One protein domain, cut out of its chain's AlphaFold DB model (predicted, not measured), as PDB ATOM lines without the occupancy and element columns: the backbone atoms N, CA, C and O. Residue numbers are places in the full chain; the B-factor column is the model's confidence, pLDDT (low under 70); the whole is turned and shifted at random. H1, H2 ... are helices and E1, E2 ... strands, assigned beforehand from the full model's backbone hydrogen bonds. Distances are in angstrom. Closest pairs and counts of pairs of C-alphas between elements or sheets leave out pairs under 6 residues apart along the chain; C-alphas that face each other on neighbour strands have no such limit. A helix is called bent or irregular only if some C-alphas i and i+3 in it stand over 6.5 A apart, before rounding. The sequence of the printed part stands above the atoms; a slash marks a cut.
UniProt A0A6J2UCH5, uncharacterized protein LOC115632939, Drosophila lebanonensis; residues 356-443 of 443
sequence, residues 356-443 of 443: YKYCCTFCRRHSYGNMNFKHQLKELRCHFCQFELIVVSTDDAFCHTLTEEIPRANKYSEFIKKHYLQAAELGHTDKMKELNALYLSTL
ATOM      1  N   TYR A 356     -19.886  52.414 -43.168       76.06
ATOM      2  CA  TYR A 356     -19.224  51.139 -42.899       76.06
ATOM      3  C   TYR A 356     -20.173  50.107 -42.285       76.06
ATOM      4  O   TYR A 356     -21.030  50.430 -41.458       76.06
ATOM      5  N   LYS A 357     -19.958  48.840 -42.646       81.81
ATOM      6  CA  LYS A 357     -20.530  47.641 -42.029       81.81
ATOM      7  C   LYS A 357     -19.433  46.904 -41.262       81.81
ATOM      8  O   LYS A 357     -18.408  46.559 -41.841       81.81
ATOM      9  N   TYR A 358     -19.661  46.623 -39.983       80.75
ATOM     10  CA  TYR A 358     -18.763  45.843 -39.124       80.75
ATOM     11  C   TYR A 358     -19.339  44.437 -38.956       80.75
ATOM     12  O   TYR A 358     -20.510  44.320 -38.619       80.75
ATOM     13  N   CYS A 359     -18.566  43.370 -39.159       82.38
ATOM     14  CA  CYS A 359     -19.046  41.983 -39.083       82.38
ATOM     15  C   CYS A 359     -18.109  41.098 -38.238       82.38
ATOM     16  O   CYS A 359     -16.923  41.024 -38.548       82.38
ATOM     17  N   CYS A 360     -18.615  40.411 -37.195       80.81
ATOM     18  CA  CYS A 360     -17.823  39.417 -36.436       80.81
ATOM     19  C   CYS A 360     -17.456  38.253 -37.361       80.81
ATOM     20  O   CYS A 360     -18.334  37.618 -37.951       80.81
ATOM     21  N   THR A 361     -16.165  37.928 -37.431       81.19
ATOM     22  CA  THR A 361     -15.639  36.797 -38.217       81.19
ATOM     23  C   THR A 361     -16.192  35.445 -37.755       81.19
ATOM     24  O   THR A 361     -16.287  34.514 -38.555       81.19
ATOM     25  N   PHE A 362     -16.580  35.339 -36.480       77.69
ATOM     26  CA  PHE A 362     -17.101  34.119 -35.865       77.69
ATOM     27  C   PHE A 362     -18.633  34.044 -35.874       77.69
ATOM     28  O   PHE A 362     -19.211  33.276 -36.635       77.69
ATOM     29  N   CYS A 363     -19.319  34.858 -35.066       72.94
ATOM     30  CA  CYS A 363     -20.776  34.784 -34.910       72.94
ATOM     31  C   CYS A 363     -21.572  35.457 -36.039       72.94
ATOM     32  O   CYS A 363     -22.797  35.487 -35.964       72.94
ATOM     33  N   ARG A 364     -20.897  36.036 -37.047       74.88
ATOM     34  CA  ARG A 364     -21.484  36.689 -38.238       74.88
ATOM     35  C   ARG A 364     -22.451  37.846 -37.967       74.88
ATOM     36  O   ARG A 364     -22.985  38.439 -38.907       74.88
ATOM     37  N   ARG A 365     -22.634  38.226 -36.700       69.62
ATOM     38  CA  ARG A 365     -23.351  39.442 -36.314       69.62
ATOM     39  C   ARG A 365     -22.688  40.637 -36.955       69.62
ATOM     40  O   ARG A 365     -21.467  40.655 -37.131       69.62
ATOM     41  N   HIS A 366     -23.498  41.621 -37.294       75.31
ATOM     42  CA  HIS A 366     -23.011  42.820 -37.930       75.31
ATOM     43  C   HIS A 366     -23.702  44.061 -37.380       75.31
ATOM     44  O   HIS A 366     -24.835  43.999 -36.912       75.31
ATOM     45  N   SER A 367     -22.995  45.180 -37.436       71.81
ATOM     46  CA  SER A 367     -23.516  46.510 -37.144       71.81
ATOM     47  C   SER A 367     -23.100  47.469 -38.254       71.81
ATOM     48  O   SER A 367     -22.287  47.132 -39.118       71.81
ATOM     49  N   TYR A 368     -23.674  48.663 -38.253       74.56
ATOM     50  CA  TYR A 368     -23.426  49.685 -39.259       74.56
ATOM     51  C   TYR A 368     -23.068  51.002 -38.570       74.56
ATOM     52  O   TYR A 368     -23.542  51.284 -37.470       74.56
ATOM     53  N   GLY A 369     -22.221  51.815 -39.192       68.62
ATOM     54  CA  GLY A 369     -21.841  53.114 -38.640       68.62
ATOM     55  C   GLY A 369     -20.884  53.889 -39.535       68.62
ATOM     56  O   GLY A 369     -20.572  53.463 -40.638       68.62
ATOM     57  N   ASN A 370     -20.394  55.025 -39.037       68.00
ATOM     58  CA  ASN A 370     -19.637  56.000 -39.840       68.00
ATOM     59  C   ASN A 370     -18.149  56.090 -39.470       68.00
ATOM     60  O   ASN A 370     -17.431  56.943 -39.983       68.00
ATOM     61  N   MET A 371     -17.673  55.240 -38.561       67.56
ATOM     62  CA  MET A 371     -16.289  55.267 -38.105       67.56
ATOM     63  C   MET A 371     -15.406  54.369 -38.962       67.56
ATOM     64  O   MET A 371     -15.606  53.162 -39.042       67.56
ATOM     65  N   ASN A 372     -14.364  54.958 -39.543       71.50
ATOM     66  CA  ASN A 372     -13.317  54.175 -40.169       71.50
ATOM     67  C   ASN A 372     -12.212  53.856 -39.156       71.50
ATOM     68  O   ASN A 372     -11.575  54.763 -38.625       71.50
ATOM     69  N   PHE A 373     -11.951  52.572 -38.929       72.88
ATOM     70  CA  PHE A 373     -10.896  52.099 -38.037       72.88
ATOM     71  C   PHE A 373      -9.621  51.689 -38.794       72.88
ATOM     72  O   PHE A 373      -8.933  50.798 -38.319       72.88
ATOM     73  N   LYS A 374      -9.272  52.296 -39.949       71.31
ATOM     74  CA  LYS A 374      -8.131  51.870 -40.812       71.31
ATOM     75  C   LYS A 374      -6.854  51.483 -40.052       71.31
ATOM     76  O   LYS A 374      -6.198  50.517 -40.420       71.31
ATOM     77  N   HIS A 375      -6.504  52.224 -39.000       73.50
ATOM     78  CA  HIS A 375      -5.283  52.006 -38.211       73.50
ATOM     79  C   HIS A 375      -5.493  51.186 -36.928       73.50
ATOM     80  O   HIS A 375      -4.544  50.995 -36.181       73.50
ATOM     81  N   GLN A 376      -6.724  50.750 -36.664       75.38
ATOM     82  CA  GLN A 376      -7.155  50.065 -35.442       75.38
ATOM     83  C   GLN A 376      -7.971  48.786 -35.736       75.38
ATOM     84  O   GLN A 376      -8.693  48.273 -34.879       75.38
ATOM     85  N   LEU A 377      -7.918  48.275 -36.973       75.69
ATOM     86  CA  LEU A 377      -8.685  47.091 -37.381       75.69
ATOM     87  C   LEU A 377      -8.281  45.842 -36.588       75.69
ATOM     88  O   LEU A 377      -9.115  44.980 -36.324       75.69
ATOM     89  N   LYS A 378      -7.004  45.747 -36.197       73.69
ATOM     90  CA  LYS A 378      -6.456  44.599 -35.464       73.69
ATOM     91  C   LYS A 378      -6.863  44.593 -33.999       73.69
ATOM     92  O   LYS A 378      -6.724  43.564 -33.348       73.69
ATOM     93  N   GLU A 379      -7.385  45.700 -33.502       78.25
ATOM     94  CA  GLU A 379      -7.804  45.950 -32.132       78.25
ATOM     95  C   GLU A 379      -9.321  45.783 -31.986       78.25
ATOM     96  O   GLU A 379      -9.812  45.518 -30.890       78.25
ATOM     97  N   LEU A 380     -10.066  45.883 -33.094       76.56
ATOM     98  CA  LEU A 380     -11.512  45.704 -33.120       76.56
ATOM     99  C   LEU A 380     -11.917  44.264 -32.812       76.56
ATOM    100  O   LEU A 380     -11.523  43.317 -33.496       76.56
ATOM    101  N   ARG A 381     -12.779  44.109 -31.813       78.50
ATOM    102  CA  ARG A 381     -13.378  42.847 -31.399       78.50
ATOM    103  C   ARG A 381     -14.880  42.998 -31.258       78.50
ATOM    104  O   ARG A 381     -15.390  44.032 -30.843       78.50
ATOM    105  N   CYS A 382     -15.619  41.953 -31.570       75.00
ATOM    106  CA  CYS A 382     -17.031  41.875 -31.247       75.00
ATOM    107  C   CYS A 382     -17.216  41.773 -29.737       75.00
ATOM    108  O   CYS A 382     -16.598  40.942 -29.084       75.00
ATOM    109  N   HIS A 383     -18.148  42.529 -29.189       71.12
ATOM    110  CA  HIS A 383     -18.486  42.491 -27.774       71.12
ATOM    111  C   HIS A 383     -19.007  41.119 -27.312       71.12
ATOM    112  O   HIS A 383     -18.802  40.734 -26.167       71.12
ATOM    113  N   PHE A 384     -19.662  40.360 -28.194       65.62
ATOM    114  CA  PHE A 384     -20.249  39.063 -27.833       65.62
ATOM    115  C   PHE A 384     -19.276  37.911 -27.956       65.62
ATOM    116  O   PHE A 384     -19.082  37.158 -27.012       65.62
ATOM    117  N   CYS A 385     -18.713  37.769 -29.156       72.19
ATOM    118  CA  CYS A 385     -17.856  36.645 -29.499       72.19
ATOM    119  C   CYS A 385     -16.400  36.937 -29.083       72.19
ATOM    120  O   CYS A 385     -15.633  36.002 -28.931       72.19
ATOM    121  N   GLN A 386     -16.011  38.207 -28.889       77.81
ATOM    122  CA  GLN A 386     -14.627  38.643 -28.640       77.81
ATOM    123  C   GLN A 386     -13.664  38.367 -29.810       77.81
ATOM    124  O   GLN A 386     -12.462  38.523 -29.654       77.81
ATOM    125  N   PHE A 387     -14.183  38.015 -30.994       80.38
ATOM    126  CA  PHE A 387     -13.406  37.834 -32.229       80.38
ATOM    127  C   PHE A 387     -13.281  39.118 -33.036       80.38
ATOM    128  O   PHE A 387     -14.047  40.061 -32.843       80.38
ATOM    129  N   GLU A 388     -12.348  39.111 -33.982       84.75
ATOM    130  CA  GLU A 388     -12.084  40.197 -34.917       84.75
ATOM    131  C   GLU A 388     -13.325  40.611 -35.710       84.75
ATOM    132  O   GLU A 388     -14.231  39.816 -35.998       84.75
ATOM    133  N   LEU A 389     -13.334  41.885 -36.091       79.94
ATOM    134  CA  LEU A 389     -14.354  42.460 -36.952       79.94
ATOM    135  C   LEU A 389     -13.787  42.730 -38.338       79.94
ATOM    136  O   LEU A 389     -12.726  43.330 -38.482       79.94
ATOM    137  N   ILE A 390     -14.545  42.340 -39.354       85.81
ATOM    138  CA  ILE A 390     -14.348  42.801 -40.726       85.81
ATOM    139  C   ILE A 390     -15.078  44.132 -40.861       85.81
ATOM    140  O   ILE A 390     -16.238  44.234 -40.460       85.81
ATOM    141  N   VAL A 391     -14.415  45.140 -41.424       83.88
ATOM    142  CA  VAL A 391     -15.007  46.455 -41.693       83.88
ATOM    143  C   VAL A 391     -15.065  46.653 -43.199       83.88
ATOM    144  O   VAL A 391     -14.029  46.645 -43.856       83.88
ATOM    145  N   VAL A 392     -16.271  46.812 -43.738       84.00
ATOM    146  CA  VAL A 392     -16.523  46.957 -45.179       84.00
ATOM    147  C   VAL A 392     -17.148  48.320 -45.431       84.00
ATOM    148  O   VAL A 392     -18.063  48.701 -44.700       84.00
ATOM    149  N   SER A 393     -16.671  49.050 -46.441       82.06
ATOM    150  CA  SER A 393     -17.352  50.261 -46.908       82.06
ATOM    151  C   SER A 393     -18.716  49.884 -47.476       82.06
ATOM    152  O   SER A 393     -18.847  48.903 -48.204       82.06
ATOM    153  N   THR A 394     -19.749  50.643 -47.149       70.38
ATOM    154  CA  THR A 394     -21.093  50.435 -47.712       70.38
ATOM    155  C   THR A 394     -21.237  50.930 -49.142       70.38
ATOM    156  O   THR A 394     -22.174  50.518 -49.819       70.38
ATOM    157  N   ASP A 395     -20.336  51.811 -49.576       65.62
ATOM    158  CA  ASP A 395     -20.319  52.358 -50.935       65.62
ATOM    159  C   ASP A 395     -19.748  51.340 -51.932       65.62
ATOM    160  O   ASP A 395     -19.982  51.434 -53.136       65.62
ATOM    161  N   ASP A 396     -19.038  50.327 -51.426       51.38
ATOM    162  CA  ASP A 396     -18.561  49.230 -52.246       51.38
ATOM    163  C   ASP A 396     -19.733  48.286 -52.556       51.38
ATOM    164  O   ASP A 396     -20.400  47.755 -51.661       51.38
ATOM    165  N   ALA A 397     -19.925  47.980 -53.845       47.25
ATOM    166  CA  ALA A 397     -20.865  46.962 -54.340       47.25
ATOM    167  C   ALA A 397     -20.659  45.561 -53.699       47.25
ATOM    168  O   ALA A 397     -21.477  44.658 -53.868       47.25
ATOM    169  N   PHE A 398     -19.589  45.401 -52.914       44.56
ATOM    170  CA  PHE A 398     -19.205  44.244 -52.107       44.56
ATOM    171  C   PHE A 398     -20.040  44.003 -50.838       44.56
ATOM    172  O   PHE A 398     -19.814  43.009 -50.147       44.56
ATOM    173  N   CYS A 399     -21.034  44.843 -50.527       42.91
ATOM    174  CA  CYS A 399     -21.981  44.652 -49.413       42.91
ATOM    175  C   CYS A 399     -22.551  43.212 -49.302       42.91
ATOM    176  O   CYS A 399     -22.820  42.723 -48.193       42.91
ATOM    177  N   HIS A 400     -22.693  42.519 -50.441       45.34
ATOM    178  CA  HIS A 400     -23.248  41.167 -50.548       45.34
ATOM    179  C   HIS A 400     -22.209  40.043 -50.715       45.34
ATOM    180  O   HIS A 400     -22.595  38.876 -50.725       45.34
ATOM    181  N   THR A 401     -20.912  40.359 -50.766       42.09
ATOM    182  CA  THR A 401     -19.843  39.422 -51.166       42.09
ATOM    183  C   THR A 401     -18.790  39.276 -50.064       42.09
ATOM    184  O   THR A 401     -17.593  39.427 -50.278       42.09
ATOM    185  N   LEU A 402     -19.222  38.991 -48.832       45.12
ATOM    186  CA  LEU A 402     -18.329  38.703 -47.693       45.12
ATOM    187  C   LEU A 402     -17.720  37.283 -47.767       45.12
ATOM    188  O   LEU A 402     -17.657  36.585 -46.752       45.12
ATOM    189  N   THR A 403     -17.323  36.816 -48.953       43.00
ATOM    190  CA  THR A 403     -16.995  35.398 -49.165       43.00
ATOM    191  C   THR A 403     -15.521  35.026 -49.237       43.00
ATOM    192  O   THR A 403     -15.259  33.868 -48.944       43.00
ATOM    193  N   GLU A 404     -14.543  35.895 -49.528       41.94
ATOM    194  CA  GLU A 404     -13.241  35.328 -49.964       41.94
ATOM    195  C   GLU A 404     -11.971  35.723 -49.202       41.94
ATOM    196  O   GLU A 404     -11.004  34.969 -49.252       41.94
ATOM    197  N   GLU A 405     -11.962  36.768 -48.374       44.12
ATOM    198  CA  GLU A 405     -10.754  37.125 -47.607       44.12
ATOM    199  C   GLU A 405     -11.045  37.252 -46.109       44.12
ATOM    200  O   GLU A 405     -10.922  38.308 -45.490       44.12
ATOM    201  N   ILE A 406     -11.472  36.148 -45.493       50.97
ATOM    202  CA  ILE A 406     -11.486  36.057 -44.031       50.97
ATOM    203  C   ILE A 406     -10.018  36.032 -43.572       50.97
ATOM    204  O   ILE A 406      -9.277  35.150 -44.017       50.97
ATOM    205  N   PRO A 407      -9.578  36.944 -42.681       53.41
ATOM    206  CA  PRO A 407      -8.226  36.910 -42.138       53.41
ATOM    207  C   PRO A 407      -7.894  35.514 -41.606       53.41
ATOM    208  O   PRO A 407      -8.724  34.883 -40.945       53.41
ATOM    209  N   ARG A 408      -6.683  35.033 -41.913       55.50
ATOM    210  CA  ARG A 408      -6.194  33.715 -41.486       55.50
ATOM    211  C   ARG A 408      -6.424  33.576 -39.972       55.50
ATOM    212  O   ARG A 408      -5.995  34.443 -39.209       55.50
ATOM    213  N   ALA A 409      -7.165  32.543 -39.562       61.16
ATOM    214  CA  ALA A 409      -7.595  32.369 -38.175       61.16
ATOM    215  C   ALA A 409      -6.376  32.363 -37.237       61.16
ATOM    216  O   ALA A 409      -5.387  31.689 -37.508       61.16
ATOM    217  N   ASN A 410      -6.422  33.139 -36.152       70.88
ATOM    218  CA  ASN A 410      -5.380  33.069 -35.129       70.88
ATOM    219  C   ASN A 410      -5.583  31.838 -34.227       70.88
ATOM    220  O   ASN A 410      -6.663  31.248 -34.205       70.88
ATOM    221  N   LYS A 411      -4.552  31.466 -33.455       78.31
ATOM    222  CA  LYS A 411      -4.574  30.277 -32.576       78.31
ATOM    223  C   LYS A 411      -5.780  30.252 -31.632       78.31
ATOM    224  O   LYS A 411      -6.385  29.204 -31.434       78.31
ATOM    225  N   TYR A 412      -6.160  31.415 -31.102       77.44
ATOM    226  CA  TYR A 412      -7.356  31.570 -30.276       77.44
ATOM    227  C   TYR A 412      -8.628  31.246 -31.065       77.44
ATOM    228  O   TYR A 412      -9.451  30.445 -30.633       77.44
ATOM    229  N   SER A 413      -8.761  31.803 -32.265       72.38
ATOM    230  CA  SER A 413      -9.903  31.565 -33.141       72.38
ATOM    231  C   SER A 413     -10.042  30.104 -33.550       72.38
ATOM    232  O   SER A 413     -11.156  29.586 -33.608       72.38
ATOM    233  N   GLU A 414      -8.926  29.442 -33.847       82.12
ATOM    234  CA  GLU A 414      -8.887  28.012 -34.155       82.12
ATOM    235  C   GLU A 414      -9.302  27.173 -32.946       82.12
ATOM    236  O   GLU A 414     -10.142  26.281 -33.082       82.12
ATOM    237  N   PHE A 415      -8.783  27.506 -31.760       85.50
ATOM    238  CA  PHE A 415      -9.134  26.840 -30.512       85.50
ATOM    239  C   PHE A 415     -10.634  26.938 -30.226       85.50
ATOM    240  O   PHE A 415     -11.307  25.920 -30.067       85.50
ATOM    241  N   ILE A 416     -11.185  28.153 -30.228       83.88
ATOM    242  CA  ILE A 416     -12.610  28.348 -29.968       83.88
ATOM    243  C   ILE A 416     -13.442  27.602 -31.013       83.88
ATOM    244  O   ILE A 416     -14.335  26.858 -30.631       83.88
ATOM    245  N   LYS A 417     -13.140  27.713 -32.318       82.56
ATOM    246  CA  LYS A 417     -13.882  26.987 -33.371       82.56
ATOM    247  C   LYS A 417     -13.893  25.476 -33.144       82.56
ATOM    248  O   LYS A 417     -14.937  24.852 -33.306       82.56
ATOM    249  N   LYS A 418     -12.751  24.906 -32.757       87.12
ATOM    250  CA  LYS A 418     -12.605  23.473 -32.488       87.12
ATOM    251  C   LYS A 418     -13.448  23.020 -31.293       87.12
ATOM    252  O   LYS A 418     -14.066  21.963 -31.349       87.12
ATOM    253  N   HIS A 419     -13.482  23.821 -30.232       86.12
ATOM    254  CA  HIS A 419     -14.086  23.431 -28.958       86.12
ATOM    255  C   HIS A 419     -15.519  23.955 -28.757       86.12
ATOM    256  O   HIS A 419     -16.226  23.482 -27.872       86.12
ATOM    257  N   TYR A 420     -16.010  24.866 -29.606       83.62
ATOM    258  CA  TYR A 420     -17.331  25.491 -29.444       83.62
ATOM    259  C   TYR A 420     -18.507  24.510 -29.521       83.62
ATOM    260  O   TYR A 420     -19.466  24.619 -28.754       83.62
ATOM    261  N   LEU A 421     -18.435  23.548 -30.445       81.88
ATOM    262  CA  LEU A 421     -19.450  22.498 -30.587       81.88
ATOM    263  C   LEU A 421     -19.332  21.415 -29.505       81.88
ATOM    264  O   LEU A 421     -20.295  20.701 -29.262       81.88
ATOM    265  N   GLN A 422     -18.166  21.305 -28.863       85.00
ATOM    266  CA  GLN A 422     -17.889  20.331 -27.803       85.00
ATOM    267  C   GLN A 422     -18.274  20.859 -26.414       85.00
ATOM    268  O   GLN A 422     -18.462  20.072 -25.492       85.00
ATOM    269  N   ALA A 423     -18.385  22.182 -26.260       80.81
ATOM    270  CA  ALA A 423     -18.857  22.807 -25.034       80.81
ATOM    271  C   ALA A 423     -20.319  22.424 -24.760       80.81
ATOM    272  O   ALA A 423     -21.142  22.399 -25.685       80.81
ATOM    273  N   ALA A 424     -20.633  22.187 -23.481       79.94
ATOM    274  CA  ALA A 424     -21.969  21.842 -22.992       79.94
ATOM    275  C   ALA A 424     -23.044  22.780 -23.560       79.94
ATOM    276  O   ALA A 424     -22.734  23.928 -23.869       79.94
ATOM    277  N   GLU A 425     -24.300  22.330 -23.689       74.81
ATOM    278  CA  GLU A 425     -25.427  23.125 -24.221       74.81
ATOM    279  C   GLU A 425     -25.823  24.310 -23.320       74.81
ATOM    280  O   GLU A 425     -26.901  24.392 -22.741       74.81
ATOM    281  N   LEU A 426     -24.913  25.267 -23.204       76.75
ATOM    282  CA  LEU A 426     -25.072  26.539 -22.536       76.75
ATOM    283  C   LEU A 426     -25.373  27.623 -23.573       76.75
ATOM    284  O   LEU A 426     -25.059  27.501 -24.764       76.75
ATOM    285  N   GLY A 427     -25.930  28.737 -23.098       72.75
ATOM    286  CA  GLY A 427     -26.064  29.940 -23.910       72.75
ATOM    287  C   GLY A 427     -24.706  30.405 -24.452       72.75
ATOM    288  O   GLY A 427     -23.670  30.223 -23.811       72.75
ATOM    289  N   HIS A 428     -24.704  31.045 -25.629       73.62
ATOM    290  CA  HIS A 428     -23.481  31.469 -26.333       73.62
ATOM    291  C   HIS A 428     -22.480  32.201 -25.428       73.62
ATOM    292  O   HIS A 428     -21.286  31.924 -25.482       73.62
ATOM    293  N   THR A 429     -22.972  33.109 -24.582       71.31
ATOM    294  CA  THR A 429     -22.153  33.879 -23.640       71.31
ATOM    295  C   THR A 429     -21.414  32.987 -22.645       71.31
ATOM    296  O   THR A 429     -20.246  33.234 -22.362       71.31
ATOM    297  N   ASP A 430     -22.069  31.956 -22.118       78.06
ATOM    298  CA  ASP A 430     -21.477  31.092 -21.097       78.06
ATOM    299  C   ASP A 430     -20.519  30.075 -21.722       78.06
ATOM    300  O   ASP A 430     -19.421  29.900 -21.196       78.06
ATOM    301  N   LYS A 431     -20.834  29.562 -22.924       84.19
ATOM    302  CA  LYS A 431     -19.867  28.811 -23.749       84.19
ATOM    303  C   LYS A 431     -18.588  29.609 -23.982       84.19
ATOM    304  O   LYS A 431     -17.492  29.104 -23.777       84.19
ATOM    305  N   MET A 432     -18.711  30.872 -24.396       82.75
ATOM    306  CA  MET A 432     -17.537  31.709 -24.652       82.75
ATOM    307  C   MET A 432     -16.719  31.965 -23.380       82.75
ATOM    308  O   MET A 432     -15.496  31.957 -23.454       82.75
ATOM    309  N   LYS A 433     -17.349  32.150 -22.211       81.00
ATOM    310  CA  LYS A 433     -16.618  32.299 -20.938       81.00
ATOM    311  C   LYS A 433     -15.817  31.049 -20.587       81.00
ATOM    312  O   LYS A 433     -14.648  31.170 -20.233       81.00
ATOM    313  N   GLU A 434     -16.441  29.880 -20.686       85.50
ATOM    314  CA  GLU A 434     -15.797  28.599 -20.385       85.50
ATOM    315  C   GLU A 434     -14.620  28.344 -21.329       85.50
ATOM    316  O   GLU A 434     -13.505  28.085 -20.885       85.50
ATOM    317  N   LEU A 435     -14.837  28.521 -22.632       84.94
ATOM    318  CA  LEU A 435     -13.798  28.323 -23.638       84.94
ATOM    319  C   LEU A 435     -12.666  29.346 -23.527       84.94
ATOM    320  O   LEU A 435     -11.514  29.007 -23.787       84.94
ATOM    321  N   ASN A 436     -12.963  30.579 -23.106       81.00
ATOM    322  CA  ASN A 436     -11.937  31.579 -22.821       81.00
ATOM    323  C   ASN A 436     -11.080  31.172 -21.625       81.00
ATOM    324  O   ASN A 436      -9.858  31.262 -21.705       81.00
ATOM    325  N   ALA A 437     -11.704  30.705 -20.541       83.38
ATOM    326  CA  ALA A 437     -10.979  30.199 -19.380       83.38
ATOM    327  C   ALA A 437     -10.107  28.991 -19.755       83.38
ATOM    328  O   ALA A 437      -8.938  28.934 -19.380       83.38
ATOM    329  N   LEU A 438     -10.648  28.077 -20.567       87.19
ATOM    330  CA  LEU A 438      -9.923  26.907 -21.043       87.19
ATOM    331  C   LEU A 438      -8.733  27.299 -21.930       87.19
ATOM    332  O   LEU A 438      -7.627  26.827 -21.691       87.19
ATOM    333  N   TYR A 439      -8.912  28.206 -22.894       84.06
ATOM    334  CA  TYR A 439      -7.813  28.665 -23.749       84.06
ATOM    335  C   TYR A 439      -6.689  29.319 -22.940       84.06
ATOM    336  O   TYR A 439      -5.518  29.013 -23.156       84.06
ATOM    337  N   LEU A 440      -7.035  30.174 -21.973       77.44
ATOM    338  CA  LEU A 440      -6.053  30.819 -21.099       77.44
ATOM    339  C   LEU A 440      -5.277  29.812 -20.241       77.44
ATOM    340  O   LEU A 440      -4.120  30.065 -19.941       77.44
ATOM    341  N   SER A 441      -5.879  28.672 -19.884       79.75
ATOM    342  CA  SER A 441      -5.180  27.589 -19.173       79.75
ATOM    343  C   SER A 441      -4.240  26.757 -20.057       79.75
ATOM    344  O   SER A 441      -3.443  25.982 -19.537       79.75
ATOM    345  N   THR A 442      -4.343  26.895 -21.384       78.38
ATOM    346  CA  THR A 442      -3.501  26.186 -22.368       78.38
ATOM    347  C   THR A 442      -2.345  27.027 -22.919       78.38
ATOM    348  O   THR A 442      -1.554  26.513 -23.714       78.38
ATOM    349  N   LEU A 443      -2.268  28.304 -22.531       69.88
ATOM    350  CA  LEU A 443      -1.151  29.214 -22.810       69.88
ATOM    351  C   LEU A 443      -0.112  29.128 -21.693       69.88
ATOM    352  O   LEU A 443       1.087  29.242 -22.035       69.88
TER     353      LEU A 443
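AT A GLANCE: This is residues 356 to 443 of the 443 residues of the protein "uncharacterized protein LOC115632939" of Drosophila lebanonensis (UniProt A0A6J2UCH5). Two small lobes make an elongated whole: at one end a sheet of three short strands, E1, E2 and E4, and at the other two helices, H2 and H3, that cross at a steep tilt. The short strand E3 lies near the end of the sheet that is toward the helices, and the irregular H1 lies at the far end, from which residues 401 to 410 lead back to H2. The printed part has 88 residues, with four named strands and then three named helices in the order E1 E2 E3 E4 H1 H2 H3; the sheet's order is E2, E1, E4, all antiparallel, and the class is mixed, helices and strands. It is only just compact, close to loose, with a radius of gyration of the C-alphas of 14.3 A and spans of 41 by 25 by 22 A.

HOW THE PARTS SIT: E1, residues 356 to 360, and E2, residues 366 to 369, form a hairpin over a tight link, antiparallel at 155 degrees, with N 358 and O 367 within hydrogen-bond range at 2.8 A. On the other side of E1 is E4, residues 389 to 393, antiparallel to it at 157 degrees, with N 359 and O 390 2.8 A apart. E3, residues 380 to 382, pairs with no named strand; its closest C-alpha pair with E4 is Arg 381 and Leu 389, 5.7 A. H1, residues 397 to 400, is only just on the sheet, with 5 pairs of C-alphas within 10 A, and only grazes it with residues 398 to 399. H2, residues 411 to 420, and H3, residues 428 to 441, touch, with the C-alphas of Ile 416 and Leu 435 closest at 6.4 A. Their lines stand at a steep tilt of 51 degrees, opposite ways. H2 and H3 are not on the sheet, and both are apart from E3. In H2 and H3 every O i to N i+4 pair is within hydrogen-bond range; H1 is too short for such a pair.

IN THESE COORDINATES: E1 begins at C-alpha 356, (-19.224, 51.139, -42.899), and is 13.5 A long; E4 is 13.0 A. H1 is irregular, with C-alphas 397 and 400 7.3 A apart. H2 begins at C-alpha 411, (-4.574, 30.277, -32.576), and is 14.0 A long. H3 is 20.0 A long and ends at C-alpha 441, (-5.180, 27.589, -19.173).

THE WHOLE: The C-alphas farthest apart are those of Ala 397 and Ser 441, 43.1 A. The printed part has no cut, and no link is long. The mean pLDDT of the printed part is 73.0; it is under 70 at residue 365, residues 369 to 371, residue 384, residues 395 to 409 and residue 443.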